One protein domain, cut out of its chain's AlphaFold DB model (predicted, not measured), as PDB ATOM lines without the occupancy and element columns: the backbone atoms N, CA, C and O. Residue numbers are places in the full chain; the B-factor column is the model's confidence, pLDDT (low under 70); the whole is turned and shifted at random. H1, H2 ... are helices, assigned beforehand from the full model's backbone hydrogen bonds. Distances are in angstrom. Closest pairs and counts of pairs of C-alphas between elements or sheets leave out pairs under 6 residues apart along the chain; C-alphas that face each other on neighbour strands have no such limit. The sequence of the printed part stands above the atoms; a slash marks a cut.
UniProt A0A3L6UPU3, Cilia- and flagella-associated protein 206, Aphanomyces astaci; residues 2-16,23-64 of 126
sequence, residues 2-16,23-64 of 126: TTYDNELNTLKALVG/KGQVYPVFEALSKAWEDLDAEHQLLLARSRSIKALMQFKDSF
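What this domain is: This is residues 2 to 16 and 23 to 64 of the 126 residues of the protein "Cilia- and flagella-associated protein 206" of Aphanomyces astaci (UniProt A0A3L6UPU3). A short helix, H1, packs on the first part of a long, nearly straight helix, H2, and the rest of H2 with a short tail, residues 41 to 64, sticks out as a free arm that makes the length. The printed part has 57 residues, with two named helices in the order H1, H2 and no named strand; the class is all helix. The whole is extended, with a radius of gyration of the C-alphas of 18.6 A and spans of 61 by 16 by 12 A.

Where its parts are: H1 holds residues 2 to 16, from C-alpha 2 at (210.952, 195.498, 163.486), and is 20.8 A long. H2 holds residues 23 to 58, is 51.6 A long and ends at C-alpha 58 at (223.368, 206.194, 190.658).

How they stand to each other: H1 and H2 touch, through residues 26 to 40 of H2 alone; the closest C-alphas are those of Tyr 4 and Ala 36, 5.2 A apart. They run opposite ways at a steep tilt of 37 degrees, only just steep. In H1 every O i to N i+4 pair is within hydrogen-bond range; in H2, 30 of 32 are.

The domain as a whole: The C-alphas farthest apart, of Lys 23 and Phe 64, are 61.5 A apart. Residues 17 to 22 are not printed, and C-alphas 16 and 23 are 15.6 A apart across this cut. No printed residue has a pLDDT under 70.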
ATOM      1  N   THR A   2     212.067 196.046 164.290       71.88
ATOM      2  CA  THR A   2     210.952 195.498 163.486       71.88
ATOM      3  C   THR A   2     211.312 194.218 162.722       71.88
ATOM      4  O   THR A   2     210.424 193.454 162.367       71.88
ATOM      5  N   THR A   3     212.601 193.955 162.485       85.88
ATOM      6  CA  THR A   3     213.071 192.811 161.684       85.88
ATOM      7  C   THR A   3     212.722 191.460 162.309       85.88
ATOM      8  O   THR A   3     212.175 190.613 161.614       85.88
ATOM      9  N   TYR A   4     212.962 191.265 163.612       91.31
ATOM     10  CA  TYR A   4     212.628 190.005 164.293       91.31
ATOM     11  C   TYR A   4     211.128 189.696 164.213       91.31
ATOM     12  O   TYR A   4     210.739 188.607 163.796       91.31
ATOM     13  N   ASP A   5     210.283 190.676 164.549       92.56
ATOM     14  CA  ASP A   5     208.830 190.509 164.499       92.56
ATOM     15  C   ASP A   5     208.341 190.231 163.074       92.56
ATOM     16  O   ASP A   5     207.455 189.398 162.872       92.56
ATOM     17  N   ASN A   6     208.938 190.878 162.070       93.19
ATOM     18  CA  ASN A   6     208.616 190.640 160.666       93.19
ATOM     19  C   ASN A   6     208.948 189.205 160.234       93.19
ATOM     20  O   ASN A   6     208.089 188.538 159.653       93.19
ATOM     21  N   GLU A   7     210.147 188.703 160.543       91.94
ATOM     22  CA  GLU A   7     210.542 187.331 160.195       91.94
ATOM     23  C   GLU A   7     209.711 186.296 160.963       91.94
ATOM     24  O   GLU A   7     209.251 185.303 160.394       91.94
ATOM     25  N   LEU A   8     209.417 186.559 162.239       93.00
ATOM     26  CA  LEU A   8     208.583 185.690 163.063       93.00
ATOM     27  C   LEU A   8     207.151 185.609 162.520       93.00
ATOM     28  O   LEU A   8     206.568 184.524 162.454       93.00
ATOM     29  N   ASN A   9     206.574 186.743 162.123       92.88
ATOM     30  CA  ASN A   9     205.239 186.787 161.532       92.88
ATOM     31  C   ASN A   9     205.208 186.126 160.151       92.88
ATOM     32  O   ASN A   9     204.264 185.394 159.850       92.88
ATOM     33  N   THR A  10     206.257 186.307 159.350       90.38
ATOM     34  CA  THR A  10     206.418 185.630 158.057       90.38
ATOM     35  C   THR A  10     206.466 184.116 158.242       90.38
ATOM     36  O   THR A  10     205.717 183.388 157.590       90.38
ATOM     37  N   LEU A  11     207.266 183.628 159.193       89.62
ATOM     38  CA  LEU A  11     207.346 182.205 159.504       89.62
ATOM     39  C   LEU A  11     206.003 181.651 160.005       89.62
ATOM     40  O   LEU A  11     205.557 180.604 159.534       89.62
ATOM     41  N   LYS A  12     205.320 182.363 160.912       90.56
ATOM     42  CA  LYS A  12     203.984 181.981 161.405       90.56
ATOM     43  C   LYS A  12     202.963 181.881 160.275       90.56
ATOM     44  O   LYS A  12     202.198 180.921 160.243       90.56
ATOM     45  N   ALA A  13     202.961 182.833 159.344       88.69
ATOM     46  CA  ALA A  13     202.062 182.816 158.192       88.69
ATOM     47  C   ALA A  13     202.342 181.620 157.270       88.69
ATOM     48  O   ALA A  13     201.410 180.955 156.816       88.69
ATOM     49  N   LEU A  14     203.620 181.304 157.035       85.69
ATOM     50  CA  LEU A  14     204.022 180.160 156.217       85.69
ATOM     51  C   LEU A  14     203.598 178.829 156.848       85.69
ATOM     52  O   LEU A  14     203.010 177.989 156.167       85.69
ATOM     53  N   VAL A  15     203.873 178.641 158.140       82.12
ATOM     54  CA  VAL A  15     203.590 177.387 158.858       82.12
ATOM     55  C   VAL A  15     202.097 177.226 159.156       82.12
ATOM     56  O   VAL A  15     201.579 176.115 159.104       82.12
ATOM     57  N   GLY A  16     201.374 178.316 159.416       74.50
ATOM     58  CA  GLY A  16     199.936 178.277 159.703       74.50
ATOM     59  C   GLY A  16     199.058 177.959 158.489       74.50
ATOM     60  O   GLY A  16     197.935 177.490 158.656       74.50
ATOM     61  N   LYS A  23     211.558 173.196 151.421       89.00
ATOM     62  CA  LYS A  23     212.795 173.580 152.127       89.00
ATOM     63  C   LYS A  23     213.362 174.920 151.644       89.00
ATOM     64  O   LYS A  23     213.718 175.759 152.461       89.00
ATOM     65  N   GLY A  24     213.367 175.138 150.325       91.00
ATOM     66  CA  GLY A  24     213.862 176.377 149.715       91.00
ATOM     67  C   GLY A  24     213.052 177.629 150.068       91.00
ATOM     68  O   GLY A  24     213.559 178.730 149.916       91.00
ATOM     69  N   GLN A  25     211.821 177.472 150.561       87.94
ATOM     70  CA  GLN A  25     210.993 178.584 151.020       87.94
ATOM     71  C   GLN A  25     211.159 178.834 152.522       87.94
ATOM     72  O   GLN A  25     211.165 179.978 152.958       87.94
ATOM     73  N   VAL A  26     211.271 177.768 153.317       90.12
ATOM     74  CA  VAL A  26     211.222 177.878 154.779       90.12
ATOM     75  C   VAL A  26     212.596 178.134 155.405       90.12
ATOM     76  O   VAL A  26     212.690 178.904 156.356       90.12
ATOM     77  N   TYR A  27     213.670 177.538 154.875       93.19
ATOM     78  CA  TYR A  27     215.010 177.681 155.457       93.19
ATOM     79  C   TYR A  27     215.557 179.112 155.434       93.19
ATOM     80  O   TYR A  27     216.071 179.520 156.472       93.19
ATOM     81  N   PRO A  28     215.389 179.908 154.360       93.81
ATOM     82  CA  PRO A  28     215.847 181.297 154.375       93.81
ATOM     83  C   PRO A  28     215.176 182.136 155.469       93.81
ATOM     84  O   PRO A  28     215.830 182.950 156.110       93.81
ATOM     85  N   VAL A  29     213.883 181.906 155.728       92.06
ATOM     86  CA  VAL A  29     213.138 182.623 156.779       92.06
ATOM     87  C   VAL A  29     213.600 182.184 158.169       92.06
ATOM     88  O   VAL A  29     213.762 183.016 159.056       92.06
ATOM     89  N   PHE A  30     213.862 180.888 158.370       92.81
ATOM     90  CA  PHE A  30     214.446 180.397 159.622       92.81
ATOM     91  C   PHE A  30     215.830 180.993 159.889       92.81
ATOM     92  O   PHE A  30     216.095 181.393 161.018       92.81
ATOM     93  N   GLU A  31     216.686 181.068 158.870       95.19
ATOM     94  CA  GLU A  31     218.029 181.648 158.976       95.19
ATOM     95  C   GLU A  31     217.975 183.155 159.267       95.19
ATOM     96  O   GLU A  31     218.672 183.652 160.154       95.19
ATOM     97  N   ALA A  32     217.099 183.889 158.574       94.62
ATOM     98  CA  ALA A  32     216.879 185.307 158.839       94.62
ATOM     99  C   ALA A  32     216.360 185.541 160.267       94.62
ATOM    100  O   ALA A  32     216.852 186.428 160.968       94.62
ATOM    101  N   LEU A  33     215.415 184.715 160.730       95.81
ATOM    102  CA  LEU A  33     214.865 184.798 162.080       95.81
ATOM    103  C   LEU A  33     215.906 184.466 163.155       95.81
ATOM    104  O   LEU A  33     215.971 185.170 164.162       95.81
ATOM    105  N   SER A  34     216.719 183.422 162.963       96.12
ATOM    106  CA  SER A  34     217.767 183.062 163.925       96.12
ATOM    107  C   SER A  34     218.808 184.167 164.038       96.12
ATOM    108  O   SER A  34     219.161 184.557 165.147       96.12
ATOM    109  N   LYS A  35     219.223 184.748 162.907       96.69
ATOM    110  CA  LYS A  35     220.137 185.891 162.893       96.69
ATOM    111  C   LYS A  35     219.539 187.104 163.611       96.69
ATOM    112  O   LYS A  35     220.189 187.697 164.464       96.69
ATOM    113  N   ALA A  36     218.286 187.448 163.308       95.81
ATOM    114  CA  ALA A  36     217.602 188.562 163.961       95.81
ATOM    115  C   ALA A  36     217.460 188.352 165.480       95.81
ATOM    116  O   ALA A  36     217.477 189.321 166.237       95.81
ATOM    117  N   TRP A  37     217.322 187.101 165.928       96.38
ATOM    118  CA  TRP A  37     217.309 186.750 167.347       96.38
ATOM    119  C   TRP A  37     218.682 186.914 168.008       96.38
ATOM    120  O   TRP A  37     218.760 187.490 169.089       96.38
ATOM    121  N   GLU A  38     219.757 186.446 167.370       97.19
ATOM    122  CA  GLU A  38     221.128 186.616 167.873       97.19
ATOM    123  C   GLU A  38     221.493 188.099 168.026       97.19
ATOM    124  O   GLU A  38     222.003 188.508 169.071       97.19
ATOM    125  N   ASP A  39     221.160 188.916 167.024       95.69
ATOM    126  CA  ASP A  39     221.379 190.363 167.063       95.69
ATOM    127  C   ASP A  39     220.591 191.018 168.218       95.69
ATOM    128  O   ASP A  39     221.111 191.883 168.930       95.69
ATOM    129  N   LEU A  40     219.347 190.577 168.444       95.56
ATOM    130  CA  LEU A  40     218.501 191.069 169.530       95.56
ATOM    131  C   LEU A  40     219.033 190.670 170.914       95.56
ATOM    132  O   LEU A  40     219.014 191.493 171.832       95.56
ATOM    133  N   ASP A  41     219.515 189.437 171.086       96.38
ATOM    134  CA  ASP A  41     220.124 189.010 172.348       96.38
ATOM    135  C   ASP A  41     221.408 189.800 172.632       96.38
ATOM    136  O   ASP A  41     221.586 190.297 173.745       96.38
ATOM    137  N   ALA A  42     222.257 190.025 171.626       96.69
ATOM    138  CA  ALA A  42     223.450 190.855 171.776       96.69
ATOM    139  C   ALA A  42     223.106 192.289 172.234       96.69
ATOM    140  O   ALA A  42     223.728 192.816 173.165       96.69
ATOM    141  N   GLU A  43     222.083 192.911 171.636       95.94
ATOM    142  CA  GLU A  43     221.575 194.221 172.067       95.94
ATOM    143  C   GLU A  43     221.045 194.174 173.508       95.94
ATOM    144  O   GLU A  43     221.364 195.043 174.329       95.94
ATOM    145  N   HIS A  44     220.286 193.135 173.855       97.06
ATOM    146  CA  HIS A  44     219.757 192.944 175.198       97.06
ATOM    147  C   HIS A  44     220.873 192.802 176.246       97.06
ATOM    148  O   HIS A  44     220.828 193.474 177.281       97.06
ATOM    149  N   GLN A  45     221.922 192.018 175.974       97.75
ATOM    150  CA  GLN A  45     223.078 191.901 176.869       97.75
ATOM    151  C   GLN A  45     223.790 193.247 177.065       97.75
ATOM    152  O   GLN A  45     224.150 193.602 178.195       97.75
ATOM    153  N   LEU A  46     223.945 194.036 175.997       96.44
ATOM    154  CA  LEU A  46     224.523 195.379 176.077       96.44
ATOM    155  C   LEU A  46     223.668 196.320 176.941       96.44
ATOM    156  O   LEU A  46     224.203 197.062 177.771       96.44
ATOM    157  N   LEU A  47     222.343 196.285 176.783       97.19
ATOM    158  CA  LEU A  47     221.418 197.070 177.604       97.19
ATOM    159  C   LEU A  47     221.473 196.656 179.077       97.19
ATOM    160  O   LEU A  47     221.495 197.526 179.950       97.19
ATOM    161  N   LEU A  48     221.568 195.357 179.371       97.69
ATOM    162  CA  LEU A  48     221.755 194.869 180.737       97.69
ATOM    163  C   LEU A  48     223.063 195.378 181.344       97.69
ATOM    164  O   LEU A  48     223.059 195.846 182.483       97.69
ATOM    165  N   ALA A  49     224.169 195.327 180.599       96.00
ATOM    166  CA  ALA A  49     225.449 195.862 181.053       96.00
ATOM    167  C   ALA A  49     225.349 197.365 181.366       96.00
ATOM    168  O   ALA A  49     225.725 197.793 182.456       96.00
ATOM    169  N   ARG A  50     224.749 198.159 180.466       97.31
ATOM    170  CA  ARG A  50     224.512 199.598 180.683       97.31
ATOM    171  C   ARG A  50     223.630 199.865 181.901       97.31
ATOM    172  O   ARG A  50     223.959 200.731 182.705       97.31
ATOM    173  N   SER A  51     222.545 199.109 182.064       97.75
ATOM    174  CA  SER A  51     221.639 199.218 183.213       97.75
ATOM    175  C   SER A  51     222.370 198.967 184.535       97.75
ATOM    176  O   SER A  51     222.233 199.748 185.479       97.75
ATOM    177  N   ARG A  52     223.228 197.937 184.593       97.44
ATOM    178  CA  ARG A  52     224.074 197.664 185.767       97.44
ATOM    179  C   ARG A  52     225.025 198.825 186.058       97.44
ATOM    180  O   ARG A  52     225.085 199.260 187.205       97.44
ATOM    181  N   SER A  53     225.711 199.349 185.041       96.38
ATOM    182  CA  SER A  53     226.615 200.495 185.201       96.38
ATOM    183  C   SER A  53     225.879 201.730 185.716       96.38
ATOM    184  O   SER A  53     226.318 202.342 186.685       96.38
ATOM    185  N   ILE A  54     224.723 202.066 185.136       96.50
ATOM    186  CA  ILE A  54     223.899 203.194 185.592       96.50
ATOM    187  C   ILE A  54     223.480 202.991 187.046       96.50
ATOM    188  O   ILE A  54     223.655 203.894 187.857       96.50
ATOM    189  N   LYS A  55     222.980 201.802 187.401       96.81
ATOM    190  CA  LYS A  55     222.564 201.487 188.772       96.81
ATOM    191  C   LYS A  55     223.722 201.620 189.766       96.81
ATOM    192  O   LYS A  55     223.526 202.173 190.844       96.81
ATOM    193  N   ALA A  56     224.916 201.159 189.395       94.88
ATOM    194  CA  ALA A  56     226.119 201.277 190.214       94.88
ATOM    195  C   ALA A  56     226.598 202.731 190.361       94.88
ATOM    196  O   ALA A  56     227.093 203.100 191.421       94.88
ATOM    197  N   LEU A  57     226.437 203.566 189.332       94.69
ATOM    198  CA  LEU A  57     226.801 204.985 189.382       94.69
ATOM    199  C   LEU A  57     225.755 205.839 190.111       94.69
ATOM    200  O   LEU A  57     226.099 206.837 190.737       94.69
ATOM    201  N   MET A  58     224.482 205.438 190.079       95.38
ATOM    202  CA  MET A  58     223.368 206.194 190.658       95.38
ATOM    203  C   MET A  58     223.507 206.433 192.163       95.38
ATOM    204  O   MET A  58     223.051 207.465 192.649       95.38
ATOM    205  N   GLN A  59     224.169 205.534 192.895       93.69
ATOM    206  CA  GLN A  59     224.435 205.716 194.330       93.69
ATOM    207  C   GLN A  59     225.348 206.920 194.631       93.69
ATOM    208  O   GLN A  59     225.339 207.433 195.744       93.69
ATOM    209  N   PHE A  60     226.111 207.388 193.641       93.62
ATOM    210  CA  PHE A  60     227.042 208.511 193.761       93.62
ATOM    211  C   PHE A  60     226.486 209.820 193.196       93.62
ATOM    212  O   PHE A  60     227.193 210.826 193.160       93.62
ATOM    213  N   LYS A  61     225.223 209.833 192.747       90.44
ATOM    214  CA  LYS A  61     224.607 210.997 192.094       90.44
ATOM    215  C   LYS A  61     224.784 212.283 192.911       90.44
ATOM    216  O   LYS A  61     225.135 213.316 192.349       90.44
ATOM    217  N   ASP A  62     224.588 212.187 194.223       92.31
ATOM    218  CA  ASP A  62     224.644 213.327 195.140       92.31
ATOM    219  C   ASP A  62     225.916 213.315 196.014       92.31
ATOM    220  O   ASP A  62     226.072 214.147 196.903       92.31
ATOM    221  N   SER A  63     226.855 212.387 195.770       90.06
ATOM    222  CA  SER A  63     228.091 212.282 196.561       90.06
ATOM    223  C   SER A  63     229.191 213.237 196.093       90.06
ATOM    224  O   SER A  63     230.224 213.361 196.753       90.06
ATOM    225  N   PHE A  64     229.015 213.900 194.945       87.31
ATOM    226  CA  PHE A  64     230.012 214.828 194.430       87.31
ATOM    227  C   PHE A  64     229.955 216.168 195.168       87.31
ATOM    228  O   PHE A  64     229.017 216.946 195.022       87.31
TER     229      PHE A  64